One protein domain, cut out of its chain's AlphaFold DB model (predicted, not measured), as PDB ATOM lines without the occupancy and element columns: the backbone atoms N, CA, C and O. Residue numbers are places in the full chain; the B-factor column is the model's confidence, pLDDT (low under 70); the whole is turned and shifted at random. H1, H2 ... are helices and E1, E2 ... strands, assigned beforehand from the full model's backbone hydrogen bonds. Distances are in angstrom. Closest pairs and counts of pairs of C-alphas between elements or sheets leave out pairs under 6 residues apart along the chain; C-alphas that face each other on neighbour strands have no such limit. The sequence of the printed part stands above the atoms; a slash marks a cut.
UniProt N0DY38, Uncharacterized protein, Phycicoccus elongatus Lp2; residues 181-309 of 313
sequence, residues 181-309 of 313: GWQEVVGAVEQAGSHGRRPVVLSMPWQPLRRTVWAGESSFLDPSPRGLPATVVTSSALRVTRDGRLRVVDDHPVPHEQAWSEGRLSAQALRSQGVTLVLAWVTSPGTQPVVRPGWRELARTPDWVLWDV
ATOM      1  N   GLY A 181     184.094 199.370 288.028       96.38
ATOM      2  CA  GLY A 181     185.382 198.867 288.509       96.38
ATOM      3  C   GLY A 181     185.978 197.735 287.661       96.38
ATOM      4  O   GLY A 181     187.193 197.567 287.628       96.38
ATOM      5  N   TRP A 182     185.166 196.991 286.901       97.44
ATOM      6  CA  TRP A 182     185.694 196.007 285.956       97.44
ATOM      7  C   TRP A 182     186.522 196.661 284.839       97.44
ATOM      8  O   TRP A 182     187.574 196.141 284.474       97.44
ATOM      9  N   GLN A 183     186.091 197.819 284.326       97.19
ATOM     10  CA  GLN A 183     186.838 198.565 283.305       97.19
ATOM     11  C   GLN A 183     188.170 199.088 283.856       97.19
ATOM     12  O   GLN A 183     189.173 199.070 283.149       97.19
ATOM     13  N   GLU A 184     188.208 199.484 285.131       97.81
ATOM     14  CA  GLU A 184     189.448 199.894 285.805       97.81
ATOM     15  C   GLU A 184     190.454 198.737 285.886       97.81
ATOM     16  O   GLU A 184     191.632 198.911 285.572       97.81
ATOM     17  N   VAL A 185     189.990 197.529 286.235       98.19
ATOM     18  CA  VAL A 185     190.830 196.321 286.251       98.19
ATOM     19  C   VAL A 185     191.349 195.987 284.851       98.19
ATOM     20  O   VAL A 185     192.537 195.709 284.697       98.19
ATOM     21  N   VAL A 186     190.484 196.028 283.830       97.56
ATOM     22  CA  VAL A 186     190.880 195.786 282.432       97.56
ATOM     23  C   VAL A 186     191.966 196.777 282.007       97.56
ATOM     24  O   VAL A 186     193.025 196.344 281.555       97.56
ATOM     25  N   GLY A 187     191.759 198.078 282.238       96.94
ATOM     26  CA  GLY A 187     192.733 199.119 281.904       96.94
ATOM     27  C   GLY A 187     194.067 198.956 282.640       96.94
ATOM     28  O   GLY A 187     195.131 199.100 282.036       96.94
ATOM     29  N   ALA A 188     194.046 198.570 283.919       97.06
ATOM     30  CA  ALA A 188     195.267 198.298 284.678       97.06
ATOM     31  C   ALA A 188     196.054 197.096 284.118       97.06
ATOM     32  O   ALA A 188     197.287 197.130 284.053       97.06
ATOM     33  N   VAL A 189     195.363 196.042 283.664       97.12
ATOM     34  CA  VAL A 189     195.994 194.889 282.996       97.12
ATOM     35  C   VAL A 189     196.586 195.288 281.640       97.12
ATOM     36  O   VAL A 189     197.702 194.871 281.322       97.12
ATOM     37  N   GLU A 190     195.890 196.113 280.855       95.31
ATOM     38  CA  GLU A 190     196.399 196.645 279.580       95.31
ATOM     39  C   GLU A 190     197.675 197.465 279.779       95.31
ATOM     40  O   GLU A 190     198.682 197.233 279.103       95.31
ATOM     41  N   GLN A 191     197.672 198.373 280.758       94.25
ATOM     42  CA  GLN A 191     198.840 199.180 281.099       94.25
ATOM     43  C   GLN A 191     200.023 198.314 281.541       94.25
ATOM     44  O   GLN A 191     201.150 198.562 281.111       94.25
ATOM     45  N   ALA A 192     199.788 197.262 282.329       92.38
ATOM     46  CA  ALA A 192     200.840 196.326 282.728       92.38
ATOM     47  C   ALA A 192     201.449 195.558 281.534       92.38
ATOM     48  O   ALA A 192     202.629 195.213 281.561       92.38
ATOM     49  N   GLY A 193     200.673 195.313 280.471       87.62
ATOM     50  CA  GLY A 193     201.117 194.613 279.258       87.62
ATOM     51  C   GLY A 193     201.834 195.475 278.212       87.62
ATOM     52  O   GLY A 193     202.385 194.933 277.252       87.62
ATOM     53  N   SER A 194     201.866 196.799 278.389       77.00
ATOM     54  CA  SER A 194     202.339 197.789 277.398       77.00
ATOM     55  C   SER A 194     203.811 197.658 276.952       77.00
ATOM     56  O   SER A 194     204.215 198.281 275.976       77.00
ATOM     57  N   HIS A 195     204.611 196.805 277.601       71.06
ATOM     58  CA  HIS A 195     206.047 196.617 277.334       71.06
ATOM     59  C   HIS A 195     206.352 195.392 276.445       71.06
ATOM     60  O   HIS A 195     207.401 194.760 276.568       71.06
ATOM     61  N   GLY A 196     205.419 195.012 275.565       70.62
ATOM     62  CA  GLY A 196     205.614 193.946 274.571       70.62
ATOM     63  C   GLY A 196     205.472 192.514 275.101       70.62
ATOM     64  O   GLY A 196     205.703 191.561 274.356       70.62
ATOM     65  N   ARG A 197     205.068 192.327 276.364       81.06
ATOM     66  CA  ARG A 197     204.844 191.004 276.960       81.06
ATOM     67  C   ARG A 197     203.438 190.923 277.539       81.06
ATOM     68  O   ARG A 197     203.090 191.684 278.435       81.06
ATOM     69  N   ARG A 198     202.639 189.978 277.035       90.44
ATOM     70  CA  ARG A 198     201.282 189.739 277.540       90.44
ATOM     71  C   ARG A 198     201.356 189.296 279.011       90.44
ATOM     72  O   ARG A 198     202.051 188.311 279.279       90.44
ATOM     73  N   PRO A 199     200.666 189.975 279.946       95.50
ATOM     74  CA  PRO A 199     200.652 189.570 281.344       95.50
ATOM     75  C   PRO A 199     200.052 188.175 281.518       95.50
ATOM     76  O   PRO A 199     199.184 187.753 280.744       95.50
ATOM     77  N   VAL A 200     200.485 187.488 282.572       97.31
ATOM     78  CA  VAL A 200     199.851 186.255 283.044       97.31
ATOM     79  C   VAL A 200     199.178 186.559 284.375       97.31
ATOM     80  O   VAL A 200     199.846 186.946 285.336       97.31
ATOM     81  N   VAL A 201     197.856 186.424 284.414       98.25
ATOM     82  CA  VAL A 201     197.010 186.779 285.559       98.25
ATOM     83  C   VAL A 201     196.544 185.508 286.253       98.25
ATOM     84  O   VAL A 201     195.857 184.698 285.640       98.25
ATOM     85  N   LEU A 202     196.858 185.338 287.532       97.81
ATOM     86  CA  LEU A 202     196.232 184.312 288.364       97.81
ATOM     87  C   LEU A 202     194.910 184.846 288.922       97.81
ATOM     88  O   LEU A 202     194.905 185.890 289.576       97.81
ATOM     89  N   SER A 203     193.805 184.139 288.684       97.88
ATOM     90  CA  SER A 203     192.482 184.533 289.179       97.88
ATOM     91  C   SER A 203     192.144 183.842 290.501       97.88
ATOM     92  O   SER A 203     192.177 182.613 290.600       97.88
ATOM     93  N   MET A 204     191.796 184.636 291.512       97.94
ATOM     94  CA  MET A 204     191.524 184.204 292.881       97.94
ATOM     95  C   MET A 204     190.108 184.602 293.333       97.94
ATOM     96  O   MET A 204     189.632 185.657 292.915       97.94
ATOM     97  N   PRO A 205     189.438 183.837 294.219       96.94
ATOM     98  CA  PRO A 205     189.875 182.570 294.823       96.94
ATOM     99  C   PRO A 205     190.154 181.452 293.809       96.94
ATOM    100  O   PRO A 205     189.609 181.462 292.702       96.94
ATOM    101  N   TRP A 206     191.003 180.484 294.172       95.38
ATOM    102  CA  TRP A 206     191.365 179.361 293.296       95.38
ATOM    103  C   TRP A 206     190.196 178.372 293.146       95.38
ATOM    104  O   TRP A 206     190.068 177.400 293.887       95.38
ATOM    105  N   GLN A 207     189.301 178.688 292.210       94.00
ATOM    106  CA  GLN A 207     188.099 177.930 291.860       94.00
ATOM    107  C   GLN A 207     187.584 178.400 290.480       94.00
ATOM    108  O   GLN A 207     187.812 179.559 290.121       94.00
ATOM    109  N   PRO A 208     186.881 177.548 289.713       94.38
ATOM    110  CA  PRO A 208     186.376 177.888 288.376       94.38
ATOM    111  C   PRO A 208     185.165 178.831 288.391       94.38
ATOM    112  O   PRO A 208     184.873 179.478 287.387       94.38
ATOM    113  N   LEU A 209     184.423 178.878 289.501       94.69
ATOM    114  CA  LEU A 209     183.165 179.617 289.610       94.69
ATOM    115  C   LEU A 209     183.316 180.878 290.473       94.69
ATOM    116  O   LEU A 209     184.027 180.902 291.480       94.69
ATOM    117  N   ARG A 210     182.598 181.930 290.095       95.62
ATOM    118  CA  ARG A 210     182.454 183.187 290.831       95.62
ATOM    119  C   ARG A 210     181.006 183.360 291.253       95.62
ATOM    120  O   ARG A 210     180.095 182.856 290.602       95.62
ATOM    121  N   ARG A 211     180.794 184.084 292.345       94.44
ATOM    122  CA  ARG A 211     179.470 184.542 292.770       94.44
ATOM    123  C   ARG A 211     179.630 185.923 293.372       94.44
ATOM    124  O   ARG A 211     180.452 186.093 294.255       94.44
ATOM    125  N   THR A 212     178.868 186.891 292.900       93.94
ATOM    126  CA  THR A 212     178.968 188.283 293.345       93.94
ATOM    127  C   THR A 212     177.572 188.854 293.507       93.94
ATOM    128  O   THR A 212     176.648 188.460 292.799       93.94
ATOM    129  N   VAL A 213     177.405 189.808 294.420       92.25
ATOM    130  CA  VAL A 213     176.084 190.387 294.719       92.25
ATOM    131  C   VAL A 213     175.461 191.090 293.509       92.25
ATOM    132  O   VAL A 213     174.259 190.985 293.285       92.25
ATOM    133  N   TRP A 214     176.272 191.752 292.677       93.44
ATOM    134  CA  TRP A 214     175.800 192.457 291.480       93.44
ATOM    135  C   TRP A 214     175.390 191.513 290.339       93.44
ATOM    136  O   TRP A 214     174.604 191.906 289.480       93.44
ATOM    137  N   ALA A 215     175.883 190.269 290.334       92.00
ATOM    138  CA  ALA A 215     175.482 189.235 289.380       92.00
ATOM    139  C   ALA A 215     174.289 188.392 289.877       92.00
ATOM    140  O   ALA A 215     173.804 187.515 289.160       92.00
ATOM    141  N   GLY A 216     173.802 188.663 291.092       88.94
ATOM    142  CA  GLY A 216     172.736 187.916 291.748       88.94
ATOM    143  C   GLY A 216     173.219 186.647 292.456       88.94
ATOM    144  O   GLY A 216     174.399 186.439 292.722       88.94
ATOM    145  N   GLU A 217     172.274 185.768 292.785       83.62
ATOM    146  CA  GLU A 217     172.529 184.617 293.668       83.62
ATOM    147  C   GLU A 217     173.228 183.430 292.986       83.62
ATOM    148  O   GLU A 217     173.696 182.505 293.655       83.62
ATOM    149  N   SER A 218     173.290 183.425 291.653       85.06
ATOM    150  CA  SER A 218     173.813 182.294 290.887       85.06
ATOM    151  C   SER A 218     175.331 182.354 290.751       85.06
ATOM    152  O   SER A 218     175.917 183.411 290.532       85.06
ATOM    153  N   SER A 219     175.971 181.189 290.846       90.56
ATOM    154  CA  SER A 219     177.389 181.070 290.501       90.56
ATOM    155  C   SER A 219     177.557 181.041 288.983       90.56
ATOM    156  O   SER A 219     176.768 180.406 288.285       90.56
ATOM    157  N   PHE A 220     178.596 181.695 288.477       92.00
ATOM    158  CA  PHE A 220     178.923 181.768 287.055       92.00
ATOM    159  C   PHE A 220     180.392 181.412 286.824       92.00
ATOM    160  O   PHE A 220     181.212 181.507 287.733       92.00
ATOM    161  N   LEU A 221     180.730 180.959 285.615       94.38
ATOM    162  CA  LEU A 221     182.114 180.649 285.249       94.38
ATOM    163  C   LEU A 221     182.973 181.914 285.311       94.38
ATOM    164  O   LEU A 221     182.520 182.967 284.867       94.38
ATOM    165  N   ASP A 222     184.200 181.799 285.822       96.25
ATOM    166  CA  ASP A 222     185.144 182.912 285.871       96.25
ATOM    167  C   ASP A 222     185.305 183.546 284.473       96.25
ATOM    168  O   ASP A 222     185.777 182.885 283.540       96.25
ATOM    169  N   PRO A 223     184.893 184.814 284.295       95.38
ATOM    170  CA  PRO A 223     184.925 185.485 283.005       95.38
ATOM    171  C   PRO A 223     186.319 186.023 282.669       95.38
ATOM    172  O   PRO A 223     186.552 186.381 281.513       95.38
ATOM    173  N   SER A 224     187.255 186.082 283.628       96.81
ATOM    174  CA  SER A 224     188.583 186.675 283.448       96.81
ATOM    175  C   SER A 224     189.331 186.158 282.210       96.81
ATOM    176  O   SER A 224     189.862 186.999 281.483       96.81
ATOM    177  N   PRO A 225     189.335 184.848 281.870       96.31
ATOM    178  CA  PRO A 225     190.002 184.348 280.661       96.31
ATOM    179  C   PRO A 225     189.494 184.947 279.345       96.31
ATOM    180  O   PRO A 225     190.223 184.952 278.356       96.31
ATOM    181  N   ARG A 226     188.241 185.417 279.311       95.44
ATOM    182  CA  ARG A 226     187.622 186.046 278.132       95.44
ATOM    183  C   ARG A 226     187.538 187.565 278.247       95.44
ATOM    184  O   ARG A 226     187.472 188.232 277.222       95.44
ATOM    185  N   GLY A 227     187.499 188.091 279.468       95.06
ATOM    186  CA  GLY A 227     187.310 189.511 279.745       95.06
ATOM    187  C   GLY A 227     188.600 190.307 279.922       95.06
ATOM    188  O   GLY A 227     188.541 191.529 279.865       95.06
ATOM    189  N   LEU A 228     189.748 189.652 280.130       96.94
ATOM    190  CA  LEU A 228     191.036 190.329 280.289       96.94
ATOM    191  C   LEU A 228     191.925 190.172 279.047       96.94
ATOM    192  O   LEU A 228     192.039 189.068 278.504       96.94
ATOM    193  N   PRO A 229     192.679 191.213 278.661       94.81
ATOM    194  CA  PRO A 229     193.678 191.140 277.594       94.81
ATOM    195  C   PRO A 229     194.981 190.443 278.047       94.81
ATOM    196  O   PRO A 229     196.088 190.811 277.668       94.81
ATOM    197  N   ALA A 230     194.870 189.375 278.836       96.44
ATOM    198  CA  ALA A 230     195.975 188.636 279.447       96.44
ATOM    199  C   ALA A 230     195.795 187.123 279.279       96.44
ATOM    200  O   ALA A 230     194.710 186.654 278.936       96.44
ATOM    201  N   THR A 231     196.857 186.349 279.492       96.38
ATOM    202  CA  THR A 231     196.707 184.905 279.706       96.38
ATOM    203  C   THR A 231     196.258 184.708 281.145       96.38
ATOM    204  O   THR A 231     196.957 185.139 282.057       96.38
ATOM    205  N   VAL A 232     195.104 184.085 281.371       96.94
ATOM    206  CA  VAL A 232     194.577 183.909 282.729       96.94
ATOM    207  C   VAL A 232     194.756 182.465 283.175       96.94
ATOM    208  O   VAL A 232     194.344 181.541 282.480       96.94
ATOM    209  N   VAL A 233     195.373 182.292 284.340       95.75
ATOM    210  CA  VAL A 233     195.484 181.020 285.048       95.75
ATOM    211  C   VAL A 233     194.291 180.913 285.991       95.75
ATOM    212  O   VAL A 233     194.123 181.728 286.902       95.75
ATOM    213  N   THR A 234     193.448 179.915 285.750       93.88
ATOM    214  CA  THR A 234     192.233 179.630 286.520       93.88
ATOM    215  C   THR A 234     192.223 178.174 286.951       93.88
ATOM    216  O   THR A 234     192.808 177.327 286.281       93.88
ATOM    217  N   SER A 235     191.506 177.879 288.028       92.50
ATOM    218  CA  SER A 235     191.249 176.502 288.440       92.50
ATOM    219  C   SER A 235     190.200 175.848 287.543       92.50
ATOM    220  O   SER A 235     189.230 176.507 287.166       92.50
ATOM    221  N   SER A 236     190.354 174.554 287.265       90.19
ATOM    222  CA  SER A 236     189.296 173.676 286.744       90.19
ATOM    223  C   SER A 236     188.659 172.797 287.826       90.19
ATOM    224  O   SER A 236     187.660 172.134 287.548       90.19
ATOM    225  N   ALA A 237     189.168 172.845 289.061       90.88
ATOM    226  CA  ALA A 237     188.709 172.038 290.185       90.88
ATOM    227  C   ALA A 237     187.258 172.358 290.580       90.88
ATOM    228  O   ALA A 237     186.957 173.380 291.208       90.88
ATOM    229  N   LEU A 238     186.341 171.445 290.271       90.12
ATOM    230  CA  LEU A 238     184.950 171.509 290.701       90.12
ATOM    231  C   LEU A 238     184.778 170.802 292.042       90.12
ATOM    232  O   LEU A 238     185.057 169.615 292.190       90.12
ATOM    233  N   ARG A 239     184.270 171.545 293.022       88.38
ATOM    234  CA  ARG A 239     183.964 171.054 294.368       88.38
ATOM    235  C   ARG A 239     182.497 170.635 294.418       88.38
ATOM    236  O   ARG A 239     181.616 171.489 294.364       88.38
ATOM    237  N   VAL A 240     182.235 169.336 294.513       89.06
ATOM    238  CA  VAL A 240     180.882 168.765 294.530       89.06
ATOM    239  C   VAL A 240     180.670 167.991 295.822       89.06
ATOM    240  O   VAL A 240     181.343 166.998 296.081       89.06
ATOM    241  N   THR A 241     179.714 168.430 296.636       88.94
ATOM    242  CA  THR A 241     179.300 167.686 297.831       88.94
ATOM    243  C   THR A 241     178.198 166.704 297.463       88.94
ATOM    244  O   THR A 241     177.153 167.100 296.949       88.94
ATOM    245  N   ARG A 242     178.417 165.420 297.743       86.06
ATOM    246  CA  ARG A 242     177.461 164.341 297.485       86.06
ATOM    247  C   ARG A 242     177.517 163.303 298.593       86.06
ATOM    248  O   ARG A 242     178.603 162.902 298.999       86.06
ATOM    249  N   ASP A 243     176.352 162.890 299.085       83.75
ATOM    250  CA  ASP A 243     176.211 161.911 300.174       83.75
ATOM    251  C   ASP A 243     177.052 162.280 301.411       83.75
ATOM    252  O   ASP A 243     177.723 161.447 302.017       83.75
ATOM    253  N   GLY A 244     177.091 163.578 301.738       84.81
ATOM    254  CA  GLY A 244     177.891 164.124 302.840       84.81
ATOM    255  C   GLY A 244     179.406 164.153 302.595       84.81
ATOM    256  O   GLY A 244     180.153 164.574 303.474       84.81
ATOM    257  N   ARG A 245     179.883 163.743 301.413       88.50
ATOM    258  CA  ARG A 245     181.305 163.734 301.046       88.50
ATOM    259  C   ARG A 245     181.602 164.809 300.012       88.50
ATOM    260  O   ARG A 245     180.947 164.888 298.976       88.50
ATOM    261  N   LEU A 246     182.620 165.617 300.282       89.44
ATOM    262  CA  LEU A 246     183.174 166.525 299.289       89.44
ATOM    263  C   LEU A 246     184.040 165.734 298.303       89.44
ATOM    264  O   LEU A 246     184.948 165.016 298.720       89.44
ATOM    265  N   ARG A 247     183.772 165.903 297.012       90.50
ATOM    266  CA  ARG A 247     184.609 165.439 295.905       90.50
ATOM    267  C   ARG A 247     185.168 166.652 295.180       90.50
ATOM    268  O   ARG A 247     184.445 167.628 294.972       90.50
ATOM    269  N   VAL A 248     186.444 166.602 294.828       89.56
ATOM    270  CA  VAL A 248     187.096 167.627 294.012       89.56
ATOM    271  C   VAL A 248     187.450 166.958 292.702       89.56
ATOM    272  O   VAL A 248     188.182 165.982 292.720       89.56
ATOM    273  N   VAL A 249     186.878 167.449 291.607       89.06
ATOM    274  CA  VAL A 249     187.120 166.921 290.265       89.06
ATOM    275  C   VAL A 249     187.940 167.947 289.504       89.06
ATOM    276  O   VAL A 249     187.434 169.044 289.257       89.06
ATOM    277  N   ASP A 250     189.166 167.599 289.122       89.12
ATOM    278  CA  ASP A 250     190.009 168.453 288.283       89.12
ATOM    279  C   ASP A 250     190.611 167.673 287.104       89.12
ATOM    280  O   ASP A 250     191.447 166.790 287.272       89.12
ATOM    281  N   ASP A 251     190.189 168.018 285.885       81.50
ATOM    282  CA  ASP A 251     190.695 167.394 284.655       81.50
ATOM    283  C   ASP A 251     192.037 168.004 284.187       81.50
ATOM    284  O   ASP A 251     192.728 167.436 283.332       81.50
ATOM    285  N   HIS A 252     192.408 169.177 284.713       84.69
ATOM    286  CA  HIS A 252     193.606 169.925 284.326       84.69
ATOM    287  C   HIS A 252     194.318 170.525 285.548       84.69
ATOM    288  O   HIS A 252     194.492 171.746 285.617       84.69
ATOM    289  N   PRO A 253     194.773 169.678 286.490       84.19
ATOM    290  CA  PRO A 253     195.442 170.158 287.683       84.19
ATOM    291  C   PRO A 253     196.721 170.909 287.318       84.19
ATOM    292  O   PRO A 253     197.460 170.531 286.398       84.19
ATOM    293  N   VAL A 254     196.999 171.977 288.059       85.62
ATOM    294  CA  VAL A 254     198.222 172.771 287.888       85.62
ATOM    295  C   VAL A 254     199.161 172.562 289.073       85.62
ATOM    296  O   VAL A 254     198.713 172.339 290.202       85.62
ATOM    297  N   PRO A 255     200.487 172.672 288.872       86.56
ATOM    298  CA  PRO A 255     201.420 172.657 289.989       86.56
ATOM    299  C   PRO A 255     201.036 173.698 291.051       86.56
ATOM    300  O   PRO A 255     200.709 174.835 290.721       86.56
ATOM    301  N   HIS A 256     201.135 173.318 292.328       88.88
ATOM    302  CA  HIS A 256     200.840 174.163 293.497       88.88
ATOM    303  C   HIS A 256     199.358 174.489 293.760       88.88
ATOM    304  O   HIS A 256     199.077 175.249 294.689       88.88
ATOM    305  N   GLU A 257     198.412 173.880 293.038       88.50
ATOM    306  CA  GLU A 257     196.971 174.129 293.203       88.50
ATOM    307  C   GLU A 257     196.458 173.973 294.641       88.50
ATOM    308  O   GLU A 257     195.611 174.750 295.079       88.50
ATOM    309  N   GLN A 258     197.001 173.025 295.415       90.38
ATOM    310  CA  GLN A 258     196.608 172.831 296.810       90.38
ATOM    311  C   GLN A 258     196.950 174.071 297.645       90.38
ATOM    312  O   GLN A 258     196.088 174.613 298.336       90.38
ATOM    313  N   ALA A 259     198.176 174.584 297.514       92.81
ATOM    314  CA  ALA A 259     198.595 175.802 298.199       92.81
ATOM    315  C   ALA A 259     197.780 177.018 297.728       92.81
ATOM    316  O   ALA A 259     197.393 177.851 298.547       92.81
ATOM    317  N   TRP A 260     197.468 177.097 296.431       94.56
ATOM    318  CA  TRP A 260     196.647 178.169 295.866       94.56
ATOM    319  C   TRP A 260     195.199 178.125 296.365       94.56
ATOM    320  O   TRP A 260     194.645 179.171 296.698       94.56
ATOM    321  N   SER A 261     194.609 176.936 296.535       92.69
ATOM    322  CA  SER A 261     193.279 176.749 297.146       92.69
ATOM    323  C   SER A 261     193.201 177.237 298.598       92.69
ATOM    324  O   SER A 261     192.138 177.620 299.088       92.69
ATOM    325  N   GLU A 262     194.353 177.295 299.260       93.88
ATOM    326  CA  GLU A 262     194.534 177.777 300.629       93.88
ATOM    327  C   GLU A 262     195.032 179.238 300.660       93.88
ATOM    328  O   GLU A 262     195.432 179.738 301.709       93.88
ATOM    329  N   GLY A 263     195.032 179.930 299.513       94.88
ATOM    330  CA  GLY A 263     195.457 181.327 299.380       94.88
ATOM    331  C   GLY A 263     196.971 181.543 299.486       94.88
ATOM    332  O   GLY A 263     197.435 182.685 299.486       94.88
ATOM    333  N   ARG A 264     197.772 180.473 299.570       95.50
ATOM    334  CA  ARG A 264     199.229 180.545 299.735       95.50
ATOM    335  C   ARG A 264     199.927 180.576 298.379       95.50
ATOM    336  O   ARG A 264     200.213 179.546 297.775       95.50
ATOM    337  N   LEU A 265     200.255 181.785 297.941       95.19
ATOM    338  CA  LEU A 265     200.896 182.057 296.656       95.19
ATOM    339  C   LEU A 265     202.381 182.400 296.868       95.19
ATOM    340  O   LEU A 265     202.729 183.556 297.103       95.19
ATOM    341  N   SER A 266     203.268 181.396 296.862       93.44
ATOM    342  CA  SER A 266     204.716 181.646 296.977       93.44
ATOM    343  C   SER A 266     205.267 182.260 295.690       93.44
ATOM    344  O   SER A 266     204.805 181.938 294.592       93.44
ATOM    345  N   ALA A 267     206.292 183.106 295.799       93.12
ATOM    346  CA  ALA A 267     206.884 183.736 294.625       93.12
ATOM    347  C   ALA A 267     207.494 182.704 293.661       93.12
ATOM    348  O   ALA A 267     207.384 182.847 292.446       93.12
ATOM    349  N   GLN A 268     208.056 181.606 294.184       92.38
ATOM    350  CA  GLN A 268     208.501 180.475 293.366       92.38
ATOM    351  C   GLN A 268     207.347 179.843 292.573       92.38
ATOM    352  O   GLN A 268     207.501 179.618 291.374       92.38
ATOM    353  N   ALA A 269     206.197 179.585 293.210       92.81
ATOM    354  CA  ALA A 269     205.041 178.996 292.536       92.81
ATOM    355  C   ALA A 269     204.509 179.924 291.433       92.81
ATOM    356  O   ALA A 269     204.306 179.479 290.304       92.81
ATOM    357  N   LEU A 270     204.375 181.221 291.728       94.88
ATOM    358  CA  LEU A 270     203.948 182.235 290.760       94.88
ATOM    359  C   LEU A 270     204.909 182.310 289.563       94.88
ATOM    360  O   LEU A 270     204.473 182.196 288.418       94.88
ATOM    361  N   ARG A 271     206.225 182.395 289.814       93.12
ATOM    362  CA  ARG A 271     207.260 182.418 288.765       93.12
ATOM    363  C   ARG A 271     207.259 181.153 287.909       93.12
ATOM    364  O   ARG A 271     207.407 181.257 286.695       93.12
ATOM    365  N   SER A 272     207.063 179.978 288.513       93.25
ATOM    366  CA  SER A 272     207.037 178.699 287.785       93.25
ATOM    367  C   SER A 272     205.911 178.621 286.747       93.25
ATOM    368  O   SER A 272     206.061 177.957 285.727       93.25
ATOM    369  N   GLN A 273     204.812 179.343 286.987       93.19
ATOM    370  CA  GLN A 273     203.654 179.442 286.097       93.19
ATOM    371  C   GLN A 273     203.670 180.737 285.264       93.19
ATOM    372  O   GLN A 273     202.710 181.049 284.562       93.19
ATOM    373  N   GLY A 274     204.761 181.508 285.339       94.19
ATOM    374  CA  GLY A 274     204.922 182.776 284.635       94.19
ATOM    375  C   GLY A 274     203.974 183.881 285.098       94.19
ATOM    376  O   GLY A 274     203.843 184.868 284.383       94.19
ATOM    377  N   VAL A 275     203.321 183.727 286.256       96.06
ATOM    378  CA  VAL A 275     202.342 184.684 286.782       96.06
ATOM    379  C   VAL A 275     203.026 186.005 287.104       96.06
ATOM    380  O   VAL A 275     203.960 186.060 287.903       96.06
ATOM    381  N   THR A 276     202.530 187.077 286.492       96.44
ATOM    382  CA  THR A 276     202.997 188.450 286.717       96.44
ATOM    383  C   THR A 276     201.995 189.269 287.516       96.44
ATOM    384  O   THR A 276     202.389 190.216 288.191       96.44
ATOM    385  N   LEU A 277     200.710 188.907 287.447       98.06
ATOM    386  CA  LEU A 277     199.612 189.600 288.110       98.06
ATOM    387  C   LEU A 277     198.735 188.616 288.892       98.06
ATOM    388  O   LEU A 277     198.516 187.489 288.452       98.06
ATOM    389  N   VAL A 278     198.172 189.057 290.012       98.38
ATOM    390  CA  VAL A 278     197.147 188.318 290.764       98.38
ATOM    391  C   VAL A 278     195.891 189.174 290.833       98.38
ATOM    392  O   VAL A 278     195.951 190.312 291.287       98.38
ATOM    393  N   LEU A 279     194.760 188.629 290.387       98.62
ATOM    394  CA  LEU A 279     193.443 189.253 290.472       98.62
ATOM    395  C   LEU A 279     192.623 188.539 291.551       98.62
ATOM    396  O   LEU A 279     192.314 187.362 291.395       98.62
ATOM    397  N   ALA A 280     192.234 189.239 292.615       98.31
ATOM    398  CA  ALA A 280     191.256 188.739 293.580       98.31
ATOM    399  C   ALA A 280     189.859 189.266 293.270       98.31
ATOM    400  O   ALA A 280     189.658 190.472 293.184       98.31
ATOM    401  N   TRP A 281     188.897 188.352 293.192       97.81
ATOM    402  CA  TRP A 281     187.463 188.606 293.250       97.81
ATOM    403  C   TRP A 281     187.041 188.678 294.722       97.81
ATOM    404  O   TRP A 281     186.681 187.665 295.323       97.81
ATOM    405  N   VAL A 282     187.130 189.865 295.321       95.88
ATOM    406  CA  VAL A 282     187.017 190.084 296.776       95.88
ATOM    407  C   VAL A 282     185.644 189.693 297.313       95.88
ATOM    408  O   VAL A 282     185.541 189.112 298.390       95.88
ATOM    409  N   THR A 283     184.589 189.982 296.551       94.50
ATOM    410  CA  THR A 283     183.202 189.677 296.929       94.50
ATOM    411  C   THR A 283     182.797 188.239 296.610       94.50
ATOM    412  O   THR A 283     181.736 187.794 297.049       94.50
ATOM    413  N   SER A 284     183.640 187.489 295.888       95.56
ATOM    414  CA  SER A 284     183.393 186.076 295.619       95.56
ATOM    415  C   SER A 284     183.757 185.212 296.826       95.56
ATOM    416  O   SER A 284     184.872 185.327 297.339       95.56
ATOM    417  N   PRO A 285     182.876 184.285 297.255       94.38
ATOM    418  CA  PRO A 285     183.209 183.314 298.292       94.38
ATOM    419  C   PRO A 285     184.431 182.475 297.908       94.38
ATOM    420  O   PRO A 285     184.596 182.132 296.735       94.38
ATOM    421  N   GLY A 286     185.241 182.110 298.902       93.38
ATOM    422  CA  GLY A 286     186.437 181.279 298.750       93.38
ATOM    423  C   GLY A 286     187.654 181.865 299.467       93.38
ATOM    424  O   GLY A 286     187.597 182.958 300.031       93.38
ATOM    425  N   THR A 287     188.767 181.130 299.459       96.44
ATOM    426  CA  THR A 287     190.012 181.574 300.097       96.44
ATOM    427  C   THR A 287     190.685 182.660 299.262       96.44
ATOM    428  O   THR A 287     191.145 182.411 298.145       96.44
ATOM    429  N   GLN A 288     190.746 183.871 299.809       97.06
ATOM    430  CA  GLN A 288     191.427 185.006 299.187       97.06
ATOM    431  C   GLN A 288     192.956 184.846 299.272       97.06
ATOM    432  O   GLN A 288     193.454 184.142 300.155       97.06
ATOM    433  N   PRO A 289     193.724 185.465 298.357       96.62
ATOM    434  CA  PRO A 289     195.175 185.360 298.386       96.62
ATOM    435  C   PRO A 289     195.748 186.046 299.631       96.62
ATOM    436  O   PRO A 289     195.364 187.165 299.975       96.62
ATOM    437  N   VAL A 290     196.709 185.395 300.285       94.75
ATOM    438  CA  VAL A 290     197.489 186.011 301.362       94.75
ATOM    439  C   VAL A 290     198.558 186.895 300.724       94.75
ATOM    440  O   VAL A 290     199.540 186.388 300.176       94.75
ATOM    441  N   VAL A 291     198.351 188.211 300.783       93.25
ATOM    442  CA  VAL A 291     199.281 189.211 300.235       93.25
ATOM    443  C   VAL A 291     200.624 189.130 300.964       93.25
ATOM    444  O   VAL A 291     200.674 188.988 302.186       93.25
ATOM    445  N   ARG A 292     201.723 189.214 300.207       89.50
ATOM    446  CA  ARG A 292     203.097 189.120 300.716       89.50
ATOM    447  C   ARG A 292     203.883 190.410 300.464       89.50
ATOM    448  O   ARG A 292     203.508 191.180 299.577       89.50
ATOM    449  N   PRO A 293     204.991 190.639 301.195       89.50
ATOM    450  CA  PRO A 293     205.949 191.683 300.846       89.50
ATOM    451  C   PRO A 293     206.371 191.604 299.368       89.50
ATOM    452  O   PRO A 293     206.474 190.520 298.794       89.50
ATOM    453  N   GLY A 294     206.567 192.764 298.740       89.38
ATOM    454  CA  GLY A 294     206.935 192.874 297.322       89.38
ATOM    455  C   GLY A 294     205.759 192.880 296.337       89.38
ATOM    456  O   GLY A 294     205.962 193.164 295.158       89.38
ATOM    457  N   TRP A 295     204.529 192.627 296.797       96.31
ATOM    458  CA  TRP A 295     203.327 192.793 295.977       96.31
ATOM    459  C   TRP A 295     202.957 194.273 295.885       96.31
ATOM    460  O   TRP A 295     202.830 194.952 296.904       96.31
ATOM    461  N   ARG A 296     202.749 194.774 294.666       96.75
ATOM    462  CA  ARG A 296     202.334 196.159 294.420       96.75
ATOM    463  C   ARG A 296     200.906 196.183 293.902       96.75
ATOM    464  O   ARG A 296     200.615 195.606 292.864       96.75
ATOM    465  N   GLU A 297     200.017 196.868 294.604       97.75
ATOM    466  CA  GLU A 297     198.646 197.074 294.141       97.75
ATOM    467  C   GLU A 297     198.622 197.969 292.894       97.75
ATOM    468  O   GLU A 297     199.258 199.022 292.872       97.75
ATOM    469  N   LEU A 298     197.917 197.523 291.852       97.31
ATOM    470  CA  LEU A 298     197.721 198.269 290.605       97.31
ATOM    471  C   LEU A 298     196.320 198.875 290.509       97.31
ATOM    472  O   LEU A 298     196.160 199.959 289.959       97.31
ATOM    473  N   ALA A 299     195.316 198.165 291.023       98.00
ATOM    474  CA  ALA A 299     193.932 198.614 291.037       98.00
ATOM    475  C   ALA A 299     193.192 198.010 292.231       98.00
ATOM    476  O   ALA A 299     193.419 196.851 292.596       98.00
ATOM    477  N   ARG A 300     192.271 198.787 292.800       98.00
ATOM    478  CA  ARG A 300     191.371 198.357 293.867       98.00
ATOM    479  C   ARG A 300     190.002 198.963 293.655       98.00
ATOM    480  O   ARG A 300     189.843 200.170 293.546       98.00
ATOM    481  N   THR A 301     189.020 198.086 293.679       97.50
ATOM    482  CA  THR A 301     187.601 198.384 293.527       97.50
ATOM    483  C   THR A 301     186.837 197.612 294.610       97.50
ATOM    484  O   THR A 301     187.436 196.774 295.292       97.50
ATOM    485  N   PRO A 302     185.527 197.845 294.791       96.50
ATOM    486  CA  PRO A 302     184.743 197.083 295.761       96.50
ATOM    487  C   PRO A 302     184.747 195.564 295.516       96.50
ATOM    488  O   PRO A 302     184.726 194.791 296.469       96.50
ATOM    489  N   ASP A 303     184.802 195.136 294.251       97.12
ATOM    490  CA  ASP A 303     184.680 193.728 293.854       97.12
ATOM    491  C   ASP A 303     186.016 193.064 293.495       97.12
ATOM    492  O   ASP A 303     186.129 191.837 293.552       97.12
ATOM    493  N   TRP A 304     187.038 193.855 293.155       98.38
ATOM    494  CA  TRP A 304     188.326 193.354 292.683       98.38
ATOM    495  C   TRP A 304     189.524 194.094 293.256       98.38
ATOM    496  O   TRP A 304     189.502 195.316 293.406       98.38
ATOM    497  N   VAL A 305     190.613 193.354 293.456       98.44
ATOM    498  CA  VAL A 305     191.949 193.920 293.671       98.44
ATOM    499  C   VAL A 305     192.936 193.231 292.740       98.44
ATOM    500  O   VAL A 305     192.917 192.007 292.598       98.44
ATOM    501  N   LEU A 306     193.789 194.025 292.101       98.56
ATOM    502  CA  LEU A 306     194.828 193.565 291.191       98.56
ATOM    503  C   LEU A 306     196.202 193.904 291.770       98.56
ATOM    504  O   LEU A 306     196.487 195.069 292.052       98.56
ATOM    505  N   TRP A 307     197.069 192.902 291.886       98.38
ATOM    506  CA  TRP A 307     198.458 193.076 292.308       98.38
ATOM    507  C   TRP A 307     199.434 192.701 291.203       98.38
ATOM    508  O   TRP A 307     199.264 191.695 290.519       98.38
ATOM    509  N   ASP A 308     200.498 193.483 291.097       96.88
ATOM    510  CA  ASP A 308     201.749 193.138 290.440       96.88
ATOM    511  C   ASP A 308     202.623 192.343 291.413       96.88
ATOM    512  O   ASP A 308     202.943 192.809 292.512       96.88
ATOM    513  N   VAL A 309     202.989 191.131 291.001       96.44
ATOM    514  CA  VAL A 309     203.755 190.172 291.809       96.44
ATOM    515  C   VAL A 309     205.136 189.888 291.226       96.44
ATOM    516  O   VAL A 309     205.834 188.982 291.676       96.44
TER     517      VAL A 309
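What this domain is: This is residues 181 to 309 of the 313 residues of an uncharacterized protein of Phycicoccus elongatus Lp2 (UniProt N0DY38). A twisted five-stranded sheet has one face covered by the long helix H1, while the hairpin of E3 and E4 reaches away from it as an arm whose tip, residues 241 to 246, sticks out freely. The long link of residues 282 to 295 passes over the face opposite H1, the short helix H2 packs on the edge strand E2, and of the short helices H3 and H4, which come between the arm and E5 along the chain, H4 only grazes the sheet and H3 is not on it. The printed part has 129 residues, with four named helices and seven named strands in the order H1 E1 H2 E2 E3 E4 H3 H4 E5 E6 E7. The large sheet is mixed, in the order E2 E1 E5 E7 E6; the class is mixed helices and strands, with 61 residues, under half, in named elements. The whole is compact, with a radius of gyration of the C-alphas of 14.5 A and spans of 51 by 34 by 25 A, the arm making much of the length.

Where its parts are: In the large sheet, E2 is residues 231 to 233, E1 residues 200 to 204 (13.1 A), E5 residues 277 to 281 (13.2 A), E7 residues 304 to 308 (13.6 A) and E6 residues 296 to 300 (11.2 A). H1, residues 181 to 193, is 18.7 A long and begins at C-alpha 181 (185.382, 198.867, 288.509). E3, residues 238 to 242, and E4, residues 245 to 249, are 12.4 A and 12.7 A long. H2 is residues 224 to 227, H3 residues 257 to 261 and H4 residues 267 to 272. E7 ends at C-alpha 308 (201.749, 193.138, 290.440).

How they stand to each other: The large sheet is only just strongly twisted, its C-alphas up to 4.4 A off the best plane. E2 and E1 are parallel (N 201 and O 231, 2.8 A), as are E1 and E5 (N 204 and O 279, 2.8 A). E5 and E7 are antiparallel (N 278 and O 307, 2.9 A), and E6 and E7 form a hairpin (N 298 and O 306, 2.8 A). H1 and this sheet make two layers, a helix on one face of a sheet, at a height over the sheet of 8.5 A. H1 runs along the strands, at 10 degrees to E7 on the local plane; its closest C-alphas to E6 are those of Val 185 and Ala 299, 6.1 A. E1, H2 and E2 form a strand-helix-strand unit, two parallel neighbour strands with a helix between, its crossover right-handed. H2 only grazes the sheet with residues 224 to 226, and H4 with residue 270; H3 is not on it. In the hairpin of E3 and E4, N 240 and O 247 are 2.8 A apart; E2 and E3 are apart. Every O i to N i+4 pair is within hydrogen-bond range in H1, H3 and H4; H2 is too short for one.

The domain as a whole: The two C-alphas farthest apart, those of His 195 and Asp 243, are 51.2 A apart. The printed part has no cut. The links E1 to H2 and E5 to E6 are long, and in the first, residues 209 to 210 pair antiparallel with residues 220 to 221. The mean pLDDT of the printed part is 93.1, and no printed residue is under 70.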